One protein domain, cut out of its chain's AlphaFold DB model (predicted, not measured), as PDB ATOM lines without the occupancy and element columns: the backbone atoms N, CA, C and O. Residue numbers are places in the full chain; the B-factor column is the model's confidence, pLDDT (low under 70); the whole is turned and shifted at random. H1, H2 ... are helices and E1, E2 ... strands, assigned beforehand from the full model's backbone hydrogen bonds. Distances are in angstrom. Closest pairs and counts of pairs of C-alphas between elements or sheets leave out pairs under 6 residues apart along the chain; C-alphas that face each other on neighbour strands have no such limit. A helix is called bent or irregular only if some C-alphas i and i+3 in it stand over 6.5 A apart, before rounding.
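AT A GLANCE: This is residues 44 to 168 of the 457 residues of an uncharacterized protein of Williamsia sp. 1138 (UniProt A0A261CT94). One antiparallel sheet of five strands, curled like part of a barrel, folds back on itself at the long bent strand E1, bringing E3 and E2 face to face with E4 and E5. At one end of the long axis, H1, H2 and the loop of residues 116 to 128 form a small extension. The printed part has 125 residues, with five named strands and two named helices in the order E1, E2, E3, H1, H2, E4, E5, and sheet order E3, E2, E1, E4, E5. The class is mostly strand, though under half of the residues are in named elements; the whole is compact, with a radius of gyration of the C-alphas of 15.1 A and spans of 47 by 28 by 27 A.

HOW THE PARTS SIT: In this folded sheet, one sheet bent into two leaves that face each other, E1, residues 51 to 63, is the hinge and bends by 80 degrees at residue 58. E2, residues 88 to 95, is its antiparallel neighbour, with N 90 and O 61 2.8 A apart. E3, residues 104 to 110, is antiparallel to E2, with N 107 and O 91 2.8 A apart; E1, E2 and E3 form a meander, each strand the antiparallel neighbour of the one before. E4, residues 147 to 154, is antiparallel to E1, with N 150 and O 53 2.8 A apart. E5, residues 160 to 167, forms a hairpin with E4, with N 153 and O 161 2.9 A apart. The closest C-alphas of edge strands E3 and E5, Leu 107 and Ala 163, are 6.7 A apart. H1, residues 112 to 115, touches H2, residues 129 to 133, the closest C-alphas being Asn 112 and Leu 132, 4.8 A apart. H1 is not on the sheet, and H2 only just not, with 4 pairs of C-alphas within 10 A. The O i to N i+4 pair of H2 is within hydrogen-bond range; H1 is too short for such a pair.

IN THESE COORDINATES: E1 runs 28.5 A from C-alpha 51 at (-38.478, 89.383, 107.454), E2 21.1 A, E3 19.8 A and E4 21.9 A. E5 runs 20.1 A to C-alpha 167 at (-36.370, 74.626, 106.592).

THE WHOLE: The C-alphas farthest apart, Gly 47 and Asp 125, are 47.8 A apart. The printed part has no cut; the links E1 to E2, H1 to H2 and H2 to E4 are long. Residues 44 to 49 and residue 121 have pLDDT under 70.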
ATOM      1  N   SER A  44     -41.036  94.039 101.392       62.75
ATOM      2  CA  SER A  44     -42.409  93.738 101.774       62.75
ATOM      3  C   SER A  44     -43.340  94.877 101.337       62.75
ATOM      4  O   SER A  44     -42.905  96.007 101.113       62.75
ATOM      5  N   SER A  45     -44.646  94.618 101.289       58.38
ATOM      6  CA  SER A  45     -45.676  95.635 101.017       58.38
ATOM      7  C   SER A  45     -45.606  96.869 101.932       58.38
ATOM      8  O   SER A  45     -46.138  97.916 101.571       58.38
ATOM      9  N   GLY A  46     -44.930  96.772 103.085       58.84
ATOM     10  CA  GLY A  46     -44.650  97.883 103.998       58.84
ATOM     11  C   GLY A  46     -43.364  98.676 103.712       58.84
ATOM     12  O   GLY A  46     -43.018  99.541 104.510       58.84
ATOM     13  N   GLY A  47     -42.630  98.389 102.631       57.62
ATOM     14  CA  GLY A  47     -41.405  99.105 102.240       57.62
ATOM     15  C   GLY A  47     -40.122  98.682 102.973       57.62
ATOM     16  O   GLY A  47     -39.055  99.208 102.679       57.62
ATOM     17  N   GLY A  48     -40.199  97.732 103.915       64.38
ATOM     18  CA  GLY A  48     -39.039  97.146 104.608       64.38
ATOM     19  C   GLY A  48     -38.612  95.798 104.020       64.38
ATOM     20  O   GLY A  48     -39.365  95.208 103.246       64.38
ATOM     21  N   SER A  49     -37.443  95.272 104.400       66.88
ATOM     22  CA  SER A  49     -36.972  93.948 103.958       66.88
ATOM     23  C   SER A  49     -37.956  92.828 104.308       66.88
ATOM     24  O   SER A  49     -38.631  92.886 105.341       66.88
ATOM     25  N   VAL A  50     -38.022  91.790 103.463       70.12
ATOM     26  CA  VAL A  50     -38.688  90.527 103.816       70.12
ATOM     27  C   VAL A  50     -38.073  90.006 105.116       70.12
ATOM     28  O   VAL A  50     -36.874  89.734 105.180       70.12
ATOM     29  N   GLN A  51     -38.896  89.907 106.158       83.88
ATOM     30  CA  GLN A  51     -38.478  89.383 107.454       83.88
ATOM     31  C   GLN A  51     -38.628  87.866 107.434       83.88
ATOM     32  O   GLN A  51     -39.629  87.351 106.934       83.88
ATOM     33  N   ILE A  52     -37.632  87.163 107.962       91.44
ATOM     34  CA  ILE A  52     -37.667  85.709 108.079       91.44
ATOM     35  C   ILE A  52     -37.929  85.356 109.533       91.44
ATOM     36  O   ILE A  52     -37.152  85.725 110.409       91.44
ATOM     37  N   GLU A  53     -39.011  84.625 109.756       94.38
ATOM     38  CA  GLU A  53     -39.427  84.128 111.061       94.38
ATOM     39  C   GLU A  53     -39.340  82.605 111.098       94.38
ATOM     40  O   GLU A  53     -39.193  81.955 110.064       94.38
ATOM     41  N   THR A  54     -39.430  82.027 112.287       96.75
ATOM     42  CA  THR A  54     -39.384  80.579 112.513       96.75
ATOM     43  C   THR A  54     -40.729  80.063 113.005       96.75
ATOM     44  O   THR A  54     -41.510  80.794 113.623       96.75
ATOM     45  N   GLY A  55     -41.010  78.799 112.716       96.88
ATOM     46  CA  GLY A  55     -42.167  78.099 113.247       96.88
ATOM     47  C   GLY A  55     -42.074  76.596 113.034       96.88
ATOM     48  O   GLY A  55     -41.287  76.122 112.218       96.88
ATOM     49  N   GLN A  56     -42.926  75.859 113.737       97.56
ATOM     50  CA  GLN A  56     -42.984  74.404 113.675       97.56
ATOM     51  C   GLN A  56     -44.302  73.934 113.065       97.56
ATOM     52  O   GLN A  56     -45.374  74.411 113.437       97.56
ATOM     53  N   VAL A  57     -44.248  72.957 112.160       97.69
ATOM     54  CA  VAL A  57     -45.450  72.293 111.640       97.69
ATOM     55  C   VAL A  57     -46.072  71.442 112.753       97.69
ATOM     56  O   VAL A  57     -45.513  70.423 113.151       97.69
ATOM     57  N   VAL A  58     -47.240  71.835 113.258       96.94
ATOM     58  CA  VAL A  58     -47.911  71.177 114.400       96.94
ATOM     59  C   VAL A  58     -49.079  70.285 113.990       96.94
ATOM     60  O   VAL A  58     -49.438  69.364 114.721       96.94
ATOM     61  N   ALA A  59     -49.667  70.529 112.820       95.62
ATOM     62  CA  ALA A  59     -50.719  69.688 112.268       95.62
ATOM     63  C   ALA A  59     -50.680  69.706 110.742       95.62
ATOM     64  O   ALA A  59     -50.280  70.697 110.129       95.62
ATOM     65  N   GLN A  60     -51.137  68.617 110.134       95.19
ATOM     66  CA  GLN A  60     -51.213  68.473 108.689       95.19
ATOM     67  C   GLN A  60     -52.511  67.759 108.310       95.19
ATOM     68  O   GLN A  60     -52.906  66.794 108.967       95.19
ATOM     69  N   ALA A  61     -53.171  68.223 107.253       94.62
ATOM     70  CA  ALA A  61     -54.347  67.567 106.699       94.62
ATOM     71  C   ALA A  61     -54.410  67.735 105.179       94.62
ATOM     72  O   ALA A  61     -54.054  68.779 104.638       94.62
ATOM     73  N   THR A  62     -54.903  66.709 104.491       93.38
ATOM     74  CA  THR A  62     -55.240  66.796 103.068       93.38
ATOM     75  C   THR A  62     -56.602  67.468 102.915       93.38
ATOM     76  O   THR A  62     -57.553  67.106 103.610       93.38
ATOM     77  N   ALA A  63     -56.698  68.460 102.038       93.56
ATOM     78  CA  ALA A  63     -57.892  69.272 101.836       93.56
ATOM     79  C   ALA A  63     -57.935  69.836 100.407       93.56
ATOM     80  O   ALA A  63     -57.006  69.650  99.616       93.56
ATOM     81  N   ASP A  64     -59.013  70.541 100.078       91.56
ATOM     82  CA  ASP A  64     -59.042  71.371  98.877       91.56
ATOM     83  C   ASP A  64     -58.131  72.595  99.035       91.56
ATOM     84  O   ASP A  64     -57.839  73.054 100.144       91.56
ATOM     85  N   CYS A  65     -57.657  73.100  97.900       92.06
ATOM     86  CA  CYS A  65     -56.837  74.303  97.842       92.06
ATOM     87  C   CYS A  65     -57.688  75.574  98.042       92.06
ATOM     88  O   CYS A  65     -58.919  75.526  98.012       92.06
ATOM     89  N   LEU A  66     -57.027  76.728  98.155       92.12
ATOM     90  CA  LEU A  66     -57.617  78.054  98.369       92.12
ATOM     91  C   LEU A  66     -58.270  78.234  99.748       92.12
ATOM     92  O   LEU A  66     -59.310  78.889  99.868       92.12
ATOM     93  N   ASN A  67     -57.652  77.707 100.810       93.19
ATOM     94  CA  ASN A  67     -58.127  77.977 102.166       93.19
ATOM     95  C   ASN A  67     -58.056  79.492 102.489       93.19
ATOM     96  O   ASN A  67     -56.978  80.085 102.395       93.19
ATOM     97  N   PRO A  68     -59.150  80.141 102.944       91.62
ATOM     98  CA  PRO A  68     -59.154  81.568 103.291       91.62
ATOM     99  C   PRO A  68     -58.213  81.982 104.436       91.62
ATOM    100  O   PRO A  68     -57.933  83.181 104.574       91.62
ATOM    101  N   GLN A  69     -57.774  81.030 105.269       92.31
ATOM    102  CA  GLN A  69     -56.781  81.222 106.332       92.31
ATOM    103  C   GLN A  69     -55.336  81.022 105.854       92.31
ATOM    104  O   GLN A  69     -54.418  81.284 106.627       92.31
ATOM    105  N   SER A  70     -55.115  80.587 104.608       94.06
ATOM    106  CA  SER A  70     -53.768  80.376 104.070       94.06
ATOM    107  C   SER A  70     -52.925  81.651 104.181       94.06
ATOM    108  O   SER A  70     -53.351  82.745 103.800       94.06
ATOM    109  N   GLY A  71     -51.755  81.503 104.793       92.62
ATOM    110  CA  GLY A  71     -50.793  82.543 105.127       92.62
ATOM    111  C   GLY A  71     -51.211  83.506 106.239       92.62
ATOM    112  O   GLY A  71     -50.382  84.304 106.663       92.62
ATOM    113  N   LYS A  72     -52.447  83.466 106.744       94.06
ATOM    114  CA  LYS A  72     -52.927  84.409 107.765       94.06
ATOM    115  C   LYS A  72     -52.632  83.921 109.173       94.06
ATOM    116  O   LYS A  72     -52.635  82.726 109.448       94.06
ATOM    117  N   VAL A  73     -52.472  84.877 110.079       94.44
ATOM    118  CA  VAL A  73     -52.321  84.613 111.511       94.44
ATOM    119  C   VAL A  73     -53.680  84.314 112.144       94.44
ATOM    120  O   VAL A  73     -54.650  85.042 111.926       94.44
ATOM    121  N   PHE A  74     -53.755  83.263 112.955       94.00
ATOM    122  CA  PHE A  74     -54.929  82.929 113.760       94.00
ATOM    123  C   PHE A  74     -54.535  82.303 115.102       94.00
ATOM    124  O   PHE A  74     -53.400  81.878 115.317       94.00
ATOM    125  N   SER A  75     -55.496  82.250 116.023       89.44
ATOM    126  CA  SER A  75     -55.350  81.598 117.326       89.44
ATOM    127  C   SER A  75     -56.303  80.412 117.429       89.44
ATOM    128  O   SER A  75     -57.433  80.483 116.946       89.44
ATOM    129  N   GLY A  76     -55.868  79.350 118.107       86.00
ATOM    130  CA  GLY A  76     -56.663  78.137 118.293       86.00
ATOM    131  C   GLY A  76     -56.587  77.175 117.108       86.00
ATOM    132  O   GLY A  76     -55.594  77.161 116.373       86.00
ATOM    133  N   ASP A  77     -57.628  76.354 116.969       85.81
ATOM    134  CA  ASP A  77     -57.669  75.270 115.989       85.81
ATOM    135  C   ASP A  77     -57.792  75.800 114.550       85.81
ATOM    136  O   ASP A  77     -58.546  76.747 114.292       85.81
ATOM    137  N   PRO A  78     -57.078  75.187 113.593       87.75
ATOM    138  CA  PRO A  78     -57.124  75.598 112.200       87.75
ATOM    139  C   PRO A  78     -58.474  75.212 111.576       87.75
ATOM    140  O   PRO A  78     -58.996  74.117 111.799       87.75
ATOM    141  N   GLN A  79     -59.048  76.091 110.751       88.75
ATOM    142  CA  GLN A  79     -60.265  75.779 110.000       88.75
ATOM    143  C   GLN A  79     -59.890  75.027 108.724       88.75
ATOM    144  O   GLN A  79     -59.795  75.602 107.638       88.75
ATOM    145  N   VAL A  80     -59.657  73.722 108.868       89.25
ATOM    146  CA  VAL A  80     -59.358  72.818 107.752       89.25
ATOM    147  C   VAL A  80     -60.491  71.822 107.580       89.25
ATOM    148  O   VAL A  80     -60.777  71.024 108.472       89.25
ATOM    149  N   LEU A  81     -61.127  71.844 106.410       89.75
ATOM    150  CA  LEU A  81     -62.054  70.796 106.008       89.75
ATOM    151  C   LEU A  81     -61.246  69.679 105.348       89.75
ATOM    152  O   LEU A  81     -60.809  69.819 104.211       89.75
ATOM    153  N   THR A  82     -61.009  68.587 106.073       90.38
ATOM    154  CA  THR A  82     -60.265  67.445 105.532       90.38
ATOM    155  C   THR A  82     -61.039  66.796 104.390       90.38
ATOM    156  O   THR A  82     -62.209  66.440 104.539       90.38
ATOM    157  N   VAL A  83     -60.358  66.594 103.268       89.06
ATOM    158  CA  VAL A  83     -60.899  65.968 102.065       89.06
ATOM    159  C   VAL A  83     -60.041  64.757 101.736       89.06
ATOM    160  O   VAL A  83     -58.821  64.858 101.574       89.06
ATOM    161  N   LYS A  84     -60.679  63.588 101.650       83.81
ATOM    162  CA  LYS A  84     -60.010  62.382 101.162       83.81
ATOM    163  C   LYS A  84     -59.596  62.625  99.711       83.81
ATOM    164  O   LYS A  84     -60.421  63.069  98.922       83.81
ATOM    165  N   ASP A  85     -58.335  62.343  99.381       83.94
ATOM    166  CA  ASP A  85     -57.783  62.614  98.047       83.94
ATOM    167  C   ASP A  85     -57.843  64.105  97.645       83.94
ATOM    168  O   ASP A  85     -57.924  64.433  96.461       83.94
ATOM    169  N   GLY A  86     -57.790  65.010  98.630       87.06
ATOM    170  CA  GLY A  86     -57.738  66.452  98.400       87.06
ATOM    171  C   GLY A  86     -56.506  66.894  97.603       87.06
ATOM    172  O   GLY A  86     -55.477  66.217  97.536       87.06
ATOM    173  N   GLN A  87     -56.637  68.049  96.963       91.56
ATOM    174  CA  GLN A  87     -55.658  68.584  96.019       91.56
ATOM    175  C   GLN A  87     -54.469  69.293  96.687       91.56
ATOM    176  O   GLN A  87     -53.408  69.420  96.066       91.56
ATOM    177  N   CYS A  88     -54.608  69.699  97.947       93.88
ATOM    178  CA  CYS A  88     -53.579  70.388  98.712       93.88
ATOM    179  C   CYS A  88     -53.330  69.730 100.074       93.88
ATOM    180  O   CYS A  88     -54.225  69.168 100.708       93.88
ATOM    181  N   ILE A  89     -52.094  69.848 100.548       95.31
ATOM    182  CA  ILE A  89     -51.696  69.537 101.917       95.31
ATOM    183  C   ILE A  89     -51.682  70.854 102.690       95.31
ATOM    184  O   ILE A  89     -50.921  71.768 102.371       95.31
ATOM    185  N   GLN A  90     -52.538  70.961 103.701       96.00
ATOM    186  CA  GLN A  90     -52.612  72.119 104.580       96.00
ATOM    187  C   GLN A  90     -51.800  71.848 105.846       96.00
ATOM    188  O   GLN A  90     -52.076  70.902 106.584       96.00
ATOM    189  N   ASN A  91     -50.793  72.683 106.084       97.12
ATOM    190  CA  ASN A  91     -49.856  72.589 107.194       97.12
ATOM    191  C   ASN A  91     -50.141  73.722 108.175       97.12
ATOM    192  O   ASN A  91     -49.975  74.893 107.843       97.12
ATOM    193  N   THR A  92     -50.577  73.384 109.381       97.12
ATOM    194  CA  THR A  92     -50.690  74.357 110.468       97.12
ATOM    195  C   THR A  92     -49.328  74.518 111.108       97.12
ATOM    196  O   THR A  92     -48.729  73.536 111.549       97.12
ATOM    197  N   VAL A  93     -48.850  75.753 111.154       97.81
ATOM    198  CA  VAL A  93     -47.528  76.108 111.652       97.81
ATOM    199  C   VAL A  93     -47.692  76.993 112.874       97.81
ATOM    200  O   VAL A  93     -48.288  78.064 112.773       97.81
ATOM    201  N   ALA A  94     -47.158  76.554 114.007       97.50
ATOM    202  CA  ALA A  94     -47.051  77.373 115.205       97.50
ATOM    203  C   ALA A  94     -45.815  78.268 115.083       97.50
ATOM    204  O   ALA A  94     -44.707  77.773 114.883       97.50
ATOM    205  N   LEU A  95     -46.001  79.581 115.176       97.19
ATOM    206  CA  LEU A  95     -44.922  80.558 115.042       97.19
ATOM    207  C   LEU A  95     -44.090  80.601 116.329       97.19
ATOM    208  O   LEU A  95     -44.632  80.794 117.420       97.19
ATOM    209  N   SER A  96     -42.774  80.444 116.194       96.31
ATOM    210  CA  SER A  96     -41.805  80.397 117.298       96.31
ATOM    211  C   SER A  96     -40.923  81.642 117.395       96.31
ATOM    212  O   SER A  96     -40.116  81.746 118.315       96.31
ATOM    213  N   SER A  97     -41.045  82.583 116.457       95.62
ATOM    214  CA  SER A  97     -40.390  83.888 116.533       95.62
ATOM    215  C   SER A  97     -41.231  84.988 115.895       95.62
ATOM    216  O   SER A  97     -42.220  84.731 115.201       95.62
ATOM    217  N   GLY A  98     -40.799  86.228 116.116       92.50
ATOM    218  CA  GLY A  98     -41.379  87.400 115.480       92.50
ATOM    219  C   GLY A  98     -42.570  87.974 116.243       92.50
ATOM    220  O   GLY A  98     -42.882  87.556 117.356       92.50
ATOM    221  N   PRO A  99     -43.263  88.964 115.661       91.50
ATOM    222  CA  PRO A  99     -44.333  89.685 116.351       91.50
ATOM    223  C   PRO A  99     -45.574  88.833 116.646       91.50
ATOM    224  O   PRO A  99     -46.370  89.215 117.500       91.50
ATOM    225  N   ASN A 100     -45.735  87.693 115.964       93.31
ATOM    226  CA  ASN A 100     -46.872  86.783 116.129       93.31
ATOM    227  C   ASN A 100     -46.468  85.454 116.794       93.31
ATOM    228  O   ASN A 100     -47.137  84.442 116.591       93.31
ATOM    229  N   GLU A 101     -45.374  85.436 117.560       95.62
ATOM    230  CA  GLU A 101     -44.946  84.261 118.328       95.62
ATOM    231  C   GLU A 101     -46.089  83.716 119.207       95.62
ATOM    232  O   GLU A 101     -46.815  84.464 119.867       95.62
ATOM    233  N   GLY A 102     -46.271  82.393 119.192       93.62
ATOM    234  CA  GLY A 102     -47.350  81.695 119.895       93.62
ATOM    235  C   GLY A 102     -48.694  81.666 119.156       93.62
ATOM    236  O   GLY A 102     -49.618  80.989 119.611       93.62
ATOM    237  N   ALA A 103     -48.822  82.364 118.023       95.69
ATOM    238  CA  ALA A 103     -49.950  82.214 117.109       95.69
ATOM    239  C   ALA A 103     -49.681  81.127 116.054       95.69
ATOM    240  O   ALA A 103     -48.571  80.610 115.928       95.69
ATOM    241  N   ASN A 104     -50.709  80.801 115.272       96.69
ATOM    242  CA  ASN A 104     -50.626  79.848 114.174       96.69
ATOM    243  C   ASN A 104     -50.764  80.556 112.820       96.69
ATOM    244  O   ASN A 104     -51.422  81.591 112.707       96.69
ATOM    245  N   THR A 105     -50.188  79.957 111.783       96.69
ATOM    246  CA  THR A 105     -50.478  80.254 110.377       96.69
ATOM    247  C   THR A 105     -50.711  78.958 109.606       96.69
ATOM    248  O   THR A 105     -50.352  77.874 110.069       96.69
ATOM    249  N   LEU A 106     -51.351  79.047 108.444       96.50
ATOM    250  CA  LEU A 106     -51.670  77.894 107.609       96.50
ATOM    251  C   LEU A 106     -50.892  77.986 106.299       96.50
ATOM    252  O   LEU A 106     -51.039  78.958 105.569       96.50
ATOM    253  N   LEU A 107     -50.092  76.976 105.979       96.38
ATOM    254  CA  LEU A 107     -49.391  76.875 104.703       96.38
ATOM    255  C   LEU A 107     -50.074  75.845 103.816       96.38
ATOM    256  O   LEU A 107     -50.284  74.700 104.217       96.38
ATOM    257  N   GLU A 108     -50.392  76.246 102.595       95.00
ATOM    258  CA  GLU A 108     -51.014  75.380 101.602       95.00
ATOM    259  C   GLU A 108     -49.975  74.915 100.581       95.00
ATOM    260  O   GLU A 108     -49.306  75.730  99.950       95.00
ATOM    261  N   VAL A 109     -49.849  73.597 100.426       95.81
ATOM    262  CA  VAL A 109     -48.897  72.968  99.507       95.81
ATOM    263  C   VAL A 109     -49.668  72.154  98.463       95.81
ATOM    264  O   VAL A 109     -50.294  71.152  98.821       95.81
ATOM    265  N   PRO A 110     -49.649  72.539  97.176       94.50
ATOM    266  CA  PRO A 110     -50.353  71.801  96.136       94.50
ATOM    267  C   PRO A 110     -49.669  70.466  95.829       94.50
ATOM    268  O   PRO A 110     -48.440  70.357  95.788       94.50
ATOM    269  N   THR A 111     -50.485  69.446  95.573       94.38
ATOM    270  CA  THR A 111     -50.023  68.093  95.239       94.38
ATOM    271  C   THR A 111     -49.942  67.865  93.728       94.38
ATOM    272  O   THR A 111     -50.464  68.648  92.921       94.38
ATOM    273  N   ASN A 112     -49.318  66.758  93.315       92.06
ATOM    274  CA  ASN A 112     -49.283  66.323  91.916       92.06
ATOM    275  C   ASN A 112     -50.689  66.122  91.328       92.06
ATOM    276  O   ASN A 112     -50.859  66.220  90.115       92.06
ATOM    277  N   ARG A 113     -51.717  65.925  92.166       90.69
ATOM    278  CA  ARG A 113     -53.124  65.870  91.748       90.69
ATOM    279  C   ARG A 113     -53.576  67.160  91.044       90.69
ATOM    280  O   ARG A 113     -54.248  67.080  90.017       90.69
ATOM    281  N   VAL A 114     -53.141  68.331  91.524       89.06
ATOM    282  CA  VAL A 114     -53.411  69.631  90.873       89.06
ATOM    283  C   VAL A 114     -52.701  69.722  89.523       89.06
ATOM    284  O   VAL A 114     -53.309  70.131  88.538       89.06
ATOM    285  N   GLN A 115     -51.431  69.310  89.456       85.06
ATOM    286  CA  GLN A 115     -50.626  69.396  88.232       85.06
ATOM    287  C   GLN A 115     -51.145  68.459  87.139       85.06
ATOM    288  O   GLN A 115     -51.195  68.833  85.971       85.06
ATOM    289  N   ALA A 116     -51.559  67.252  87.525       83.75
ATOM    290  CA  ALA A 116     -52.125  66.258  86.626       83.75
ATOM    291  C   ALA A 116     -53.590  66.555  86.240       83.75
ATOM    292  O   ALA A 116     -54.170  65.819  85.445       83.75
ATOM    293  N   GLY A 117     -54.212  67.600  86.804       81.69
ATOM    294  CA  GLY A 117     -55.618  67.933  86.555       81.69
ATOM    295  C   GLY A 117     -56.595  66.846  87.017       81.69
ATOM    296  O   GLY A 117     -57.707  66.745  86.499       81.69
ATOM    297  N   VAL A 118     -56.179  66.011  87.971       81.56
ATOM    298  CA  VAL A 118     -56.968  64.878  88.452       81.56
ATOM    299  C   VAL A 118     -57.946  65.393  89.505       81.56
ATOM    300  O   VAL A 118     -57.563  66.024  90.492       81.56
ATOM    301  N   GLN A 119     -59.237  65.151  89.290       77.44
ATOM    302  CA  GLN A 119     -60.272  65.536  90.252       77.44
ATOM    303  C   GLN A 119     -60.230  64.637  91.494       77.44
ATOM    304  O   GLN A 119     -59.581  63.587  91.507       77.44
ATOM    305  N   GLN A 120     -60.903  65.065  92.558       71.06
ATOM    306  CA  GLN A 120     -61.074  64.263  93.766       71.06
ATOM    307  C   GLN A 120     -61.665  62.882  93.419       71.06
ATOM    308  O   GLN A 120     -62.484  62.768  92.509       71.06
ATOM    309  N   ASP A 121     -61.205  61.831  94.104       69.81
ATOM    310  CA  ASP A 121     -61.619  60.428  93.913       69.81
ATOM    311  C   ASP A 121     -61.323  59.812  92.522       69.81
ATOM    312  O   ASP A 121     -61.618  58.638  92.287       69.81
ATOM    313  N   ALA A 122     -60.690  60.556  91.609       73.12
ATOM    314  CA  ALA A 122     -60.210  60.043  90.328       73.12
ATOM    315  C   ALA A 122     -58.755  59.546  90.426       73.12
ATOM    316  O   ALA A 122     -57.950  60.070  91.199       73.12
ATOM    317  N   GLY A 123     -58.411  58.525  89.637       77.12
ATOM    318  CA  GLY A 123     -57.028  58.076  89.444       77.12
ATOM    319  C   GLY A 123     -56.362  58.758  88.247       77.12
ATOM    320  O   GLY A 123     -57.013  59.494  87.505       77.12
ATOM    321  N   SER A 124     -55.077  58.479  88.036       81.44
ATOM    322  CA  SER A 124     -54.391  58.759  86.773       81.44
ATOM    323  C   SER A 124     -53.758  57.486  86.220       81.44
ATOM    324  O   SER A 124     -53.452  56.558  86.969       81.44
ATOM    325  N   ASP A 125     -53.571  57.444  84.901       80.69
ATOM    326  CA  ASP A 125     -52.921  56.313  84.226       80.69
ATOM    327  C   ASP A 125     -51.385  56.357  84.361       80.69
ATOM    328  O   ASP A 125     -50.708  55.361  84.115       80.69
ATOM    329  N   GLU A 126     -50.831  57.509  84.750       84.00
ATOM    330  CA  GLU A 126     -49.387  57.777  84.761       84.00
ATOM    331  C   GLU A 126     -48.778  57.788  86.173       84.00
ATOM    332  O   GLU A 126     -47.615  57.421  86.343       84.00
ATOM    333  N   LEU A 127     -49.550  58.176  87.198       85.94
ATOM    334  CA  LEU A 127     -49.077  58.318  88.578       85.94
ATOM    335  C   LEU A 127     -49.880  57.422  89.526       85.94
ATOM    336  O   LEU A 127     -51.104  57.342  89.459       85.94
ATOM    337  N   THR A 128     -49.197  56.784  90.474       89.88
ATOM    338  CA  THR A 128     -49.872  56.043  91.544       89.88
ATOM    339  C   THR A 128     -50.621  56.998  92.486       89.88
ATOM    340  O   THR A 128     -50.258  58.173  92.588       89.88
ATOM    341  N   PRO A 129     -51.629  56.523  93.246       86.94
ATOM    342  CA  PRO A 129     -52.303  57.344  94.259       86.94
ATOM    343  C   PRO A 129     -51.334  57.995  95.258       86.94
ATOM    344  O   PRO A 129     -51.507  59.150  95.637       86.94
ATOM    345  N   GLU A 130     -50.267  57.284  95.627       89.19
ATOM    346  CA  GLU A 130     -49.205  57.796  96.499       89.19
ATOM    347  C   GLU A 130     -48.408  58.925  95.833       89.19
ATOM    348  O   GLU A 130     -48.095  59.921  96.477       89.19
ATOM    349  N   GLN A 131     -48.094  58.804  94.539       89.88
ATOM    350  CA  GLN A 131     -47.420  59.865  93.787       89.88
ATOM    351  C   GLN A 131     -48.326  61.085  93.591       89.88
ATOM    352  O   GLN A 131     -47.840  62.210  93.680       89.88
ATOM    353  N   LEU A 132     -49.629  60.878  93.374       90.06
ATOM    354  CA  LEU A 132     -50.617  61.954  93.266       90.06
ATOM    355  C   LEU A 132     -50.756  62.752  94.566       90.06
ATOM    356  O   LEU A 132     -50.947  63.962  94.501       90.06
ATOM    357  N   ALA A 133     -50.631  62.089  95.719       90.12
ATOM    358  CA  ALA A 133     -50.724  62.712  97.037       90.12
ATOM    359  C   ALA A 133     -49.468  63.506  97.442       90.12
ATOM    360  O   ALA A 133     -49.528  64.291  98.384       90.12
ATOM    361  N   LYS A 134     -48.334  63.321  96.753       93.31
ATOM    362  CA  LYS A 134     -47.102  64.064  97.050       93.31
ATOM    363  C   LYS A 134     -47.166  65.517  96.568       93.31
ATOM    364  O   LYS A 134     -47.836  65.787  95.566       93.31
ATOM    365  N   PRO A 135     -46.429  66.435  97.222       93.69
ATOM    366  CA  PRO A 135     -46.216  67.789  96.724       93.69
ATOM    367  C   PRO A 135     -45.693  67.814  95.285       93.69
ATOM    368  O   PRO A 135     -44.997  66.896  94.839       93.69
ATOM    369  N   GLN A 136     -46.010  68.894  94.576       90.75
ATOM    370  CA  GLN A 136     -45.468  69.152  93.243       90.75
ATOM    371  C   GLN A 136     -43.951  69.350  93.266       90.75
ATOM    372  O   GLN A 136     -43.361  69.748  94.273       90.75
ATOM    373  N   ALA A 137     -43.309  69.141  92.116       86.31
ATOM    374  CA  ALA A 137     -41.906  69.500  91.953       86.31
ATOM    375  C   ALA A 137     -41.687  70.993  92.272       86.31
ATOM    376  O   ALA A 137     -42.379  71.859  91.742       86.31
ATOM    377  N   GLY A 138     -40.718  71.286  93.143       85.38
ATOM    378  CA  GLY A 138     -40.425  72.648  93.607       85.38
ATOM    379  C   GLY A 138     -41.256  73.117  94.808       85.38
ATOM    380  O   GLY A 138     -40.991  74.201  95.319       85.38
ATOM    381  N   GLN A 139     -42.209  72.314  95.289       91.69
ATOM    382  CA  GLN A 139     -42.950  72.566  96.528       91.69
ATOM    383  C   GLN A 139     -42.328  71.811  97.715       91.69
ATOM    384  O   GLN A 139     -41.721  70.754  97.512       91.69
ATOM    385  N   PRO A 140     -42.449  72.325  98.952       93.50
ATOM    386  CA  PRO A 140     -41.876  71.670 100.120       93.50
ATOM    387  C   PRO A 140     -42.675  70.422 100.513       93.50
ATOM    388  O   PRO A 140     -43.902  70.446 100.561       93.50
ATOM    389  N   ASP A 141     -41.969  69.343 100.843       93.88
ATOM    390  CA  ASP A 141     -42.551  68.147 101.458       93.88
ATOM    391  C   ASP A 141     -42.394  68.249 102.973       93.88
ATOM    392  O   ASP A 141     -41.339  67.935 103.518       93.88
ATOM    393  N   LEU A 142     -43.418  68.808 103.617       96.00
ATOM    394  CA  LEU A 142     -43.430  69.095 105.049       96.00
ATOM    395  C   LEU A 142     -44.036  67.933 105.834       96.00
ATOM    396  O   LEU A 142     -44.960  67.266 105.373       96.00
ATOM    397  N   SER A 143     -43.560  67.738 107.055       95.69
ATOM    398  CA  SER A 143     -44.060  66.767 108.021       95.69
ATOM    399  C   SER A 143     -44.312  67.420 109.377       95.69
ATOM    400  O   SER A 143     -43.711  68.431 109.737       95.69
ATOM    401  N   ILE A 144     -45.212  66.827 110.166       97.25
ATOM    402  CA  ILE A 144     -45.451  67.274 111.544       97.25
ATOM    403  C   ILE A 144     -44.149  67.150 112.346       97.25
ATOM    404  O   ILE A 144     -43.523  66.090 112.362       97.25
ATOM    405  N   GLY A 145     -43.782  68.226 113.040       96.12
ATOM    406  CA  GLY A 145     -42.547  68.365 113.806       96.12
ATOM    407  C   GLY A 145     -41.432  69.110 113.072       96.12
ATOM    408  O   GLY A 145     -40.461  69.491 113.727       96.12
ATOM    409  N   ASP A 146     -41.567  69.359 111.765       97.38
ATOM    410  CA  ASP A 146     -40.562  70.103 111.007       97.38
ATOM    411  C   ASP A 146     -40.469  71.553 111.482       97.38
ATOM    412  O   ASP A 146     -41.468  72.272 111.557       97.38
ATOM    413  N   GLU A 147     -39.241  71.978 111.764       97.44
ATOM    414  CA  GLU A 147     -38.888  73.372 112.018       97.44
ATOM    415  C   GLU A 147     -38.627  74.068 110.679       97.44
ATOM    416  O   GLU A 147     -37.776  73.647 109.883       97.44
ATOM    417  N   ILE A 148     -39.354  75.149 110.422       97.44
ATOM    418  CA  ILE A 148     -39.317  75.876 109.157       97.44
ATOM    419  C   ILE A 148     -39.102  77.371 109.366       97.44
ATOM    420  O   ILE A 148     -39.390  77.951 110.410       97.44
ATOM    421  N   LYS A 149     -38.602  78.000 108.310       96.56
ATOM    422  CA  LYS A 149     -38.514  79.439 108.131       96.56
ATOM    423  C   LYS A 149     -39.675  79.911 107.274       96.56
ATOM    424  O   LYS A 149     -39.981  79.315 106.238       96.56
ATOM    425  N   LEU A 150     -40.270  81.020 107.676       95.38
ATOM    426  CA  LEU A 150     -41.372  81.661 106.983       95.38
ATOM    427  C   LEU A 150     -40.980  83.081 106.594       95.38
ATOM    428  O   LEU A 150     -40.419  83.819 107.400       95.38
ATOM    429  N   SER A 151     -41.308  83.482 105.371       92.81
ATOM    430  CA  SER A 151     -41.219  84.881 104.969       92.81
ATOM    431  C   SER A 151     -42.467  85.613 105.441       92.81
ATOM    432  O   SER A 151     -43.577  85.229 105.063       92.81
ATOM    433  N   ARG A 152     -42.286  86.669 106.234       90.69
ATOM    434  CA  ARG A 152     -43.357  87.551 106.697       90.69
ATOM    435  C   ARG A 152     -43.477  88.768 105.787       90.69
ATOM    436  O   ARG A 152     -42.511  89.507 105.574       90.69
ATOM    437  N   SER A 153     -44.691  89.021 105.317       86.56
ATOM    438  CA  SER A 153     -45.069  90.237 104.606       86.56
ATOM    439  C   SER A 153     -46.129  90.978 105.414       86.56
ATOM    440  O   SER A 153     -47.227  90.473 105.626       86.56
ATOM    441  N   ALA A 154     -45.801  92.185 105.878       82.00
ATOM    442  CA  ALA A 154     -46.762  93.032 106.578       82.00
ATOM    443  C   ALA A 154     -47.777  93.612 105.581       82.00
ATOM    444  O   ALA A 154     -47.392  94.336 104.653       82.00
ATOM    445  N   GLY A 155     -49.058  93.288 105.751       72.94
ATOM    446  CA  GLY A 155     -50.148  93.826 104.941       72.94
ATOM    447  C   GLY A 155     -50.382  95.316 105.185       72.94
ATOM    448  O   GLY A 155     -50.103  95.851 106.259       72.94
ATOM    449  N   VAL A 156     -50.919  96.007 104.176       71.12
ATOM    450  CA  VAL A 156     -51.256  97.447 104.248       71.12
ATOM    451  C   VAL A 156     -52.420  97.708 105.218       71.12
ATOM    452  O   VAL A 156     -52.557  98.798 105.766       71.12
ATOM    453  N   ASP A 157     -53.244  96.691 105.456       74.38
ATOM    454  CA  ASP A 157     -54.326  96.640 106.441       74.38
ATOM    455  C   ASP A 157     -53.842  96.292 107.863       74.38
ATOM    456  O   ASP A 157     -54.650  96.231 108.791       74.38
ATOM    457  N   GLY A 158     -52.534  96.080 108.045       74.31
ATOM    458  CA  GLY A 158     -51.925  95.662 109.306       74.31
ATOM    459  C   GLY A 158     -52.018  94.160 109.582       74.31
ATOM    460  O   GLY A 158     -51.579  93.726 110.646       74.31
ATOM    461  N   ALA A 159     -52.566  93.360 108.658       84.19
ATOM    462  CA  ALA A 159     -52.590  91.909 108.778       84.19
ATOM    463  C   ALA A 159     -51.314  91.305 108.176       84.19
ATOM    464  O   ALA A 159     -51.021  91.478 106.993       84.19
ATOM    465  N   ASP A 160     -50.552  90.575 108.985       89.19
ATOM    466  CA  ASP A 160     -49.369  89.869 108.496       89.19
ATOM    467  C   ASP A 160     -49.759  88.629 107.691       89.19
ATOM    468  O   ASP A 160     -50.614  87.838 108.107       89.19
ATOM    469  N   THR A 161     -49.066  88.425 106.573       91.06
ATOM    470  CA  THR A 161     -49.097  87.175 105.821       91.06
ATOM    471  C   THR A 161     -47.756  86.457 105.905       91.06
ATOM    472  O   THR A 161     -46.689  87.073 105.953       91.06
ATOM    473  N   TYR A 162     -47.822  85.133 105.944       93.44
ATOM    474  CA  TYR A 162     -46.688  84.229 106.036       93.44
ATOM    475  C   TYR A 162     -46.708  83.269 104.853       93.44
ATOM    476  O   TYR A 162     -47.757  82.754 104.473       93.44
ATOM    477  N   ALA A 163     -45.537  83.001 104.295       93.56
ATOM    478  CA  ALA A 163     -45.342  81.967 103.289       93.56
ATOM    479  C   ALA A 163     -44.133  81.110 103.660       93.56
ATOM    480  O   ALA A 163     -43.237  81.566 104.375       93.56
ATOM    481  N   TYR A 164     -44.111  79.865 103.182       94.38
ATOM    482  CA  TYR A 164     -42.942  79.006 103.325       94.38
ATOM    483  C   TYR A 164     -41.721  79.680 102.688       94.38
ATOM    484  O   TYR A 164     -41.793  80.126 101.542       94.38
ATOM    485  N   PHE A 165     -40.609  79.728 103.419       93.31
ATOM    486  CA  PHE A 165     -39.335  80.219 102.905       93.31
ATOM    487  C   PHE A 165     -38.322  79.080 102.757       93.31
ATOM    488  O   PHE A 165     -37.842  78.827 101.656       93.31
ATOM    489  N   ASP A 166     -38.006  78.374 103.847       94.38
ATOM    490  CA  ASP A 166     -37.082  77.231 103.842       94.38
ATOM    491  C   ASP A 166     -37.258  76.378 105.117       94.38
ATOM    492  O   ASP A 166     -38.069  76.710 105.973       94.38
ATOM    493  N   HIS A 167     -36.492  75.302 105.298       95.19
ATOM    494  CA  HIS A 167     -36.370  74.626 106.592       95.19
ATOM    495  C   HIS A 167     -35.396  75.363 107.516       95.19
ATOM    496  O   HIS A 167     -34.379  75.918 107.078       95.19
ATOM    497  N   GLU A 168     -35.643  75.283 108.820       95.31
ATOM    498  CA  GLU A 168     -34.700  75.734 109.835       95.31
ATOM    499  C   GLU A 168     -33.618  74.662 110.052       95.31
ATOM    500  O   GLU A 168     -33.860  73.586 110.595       95.31
TER     501      GLU A 168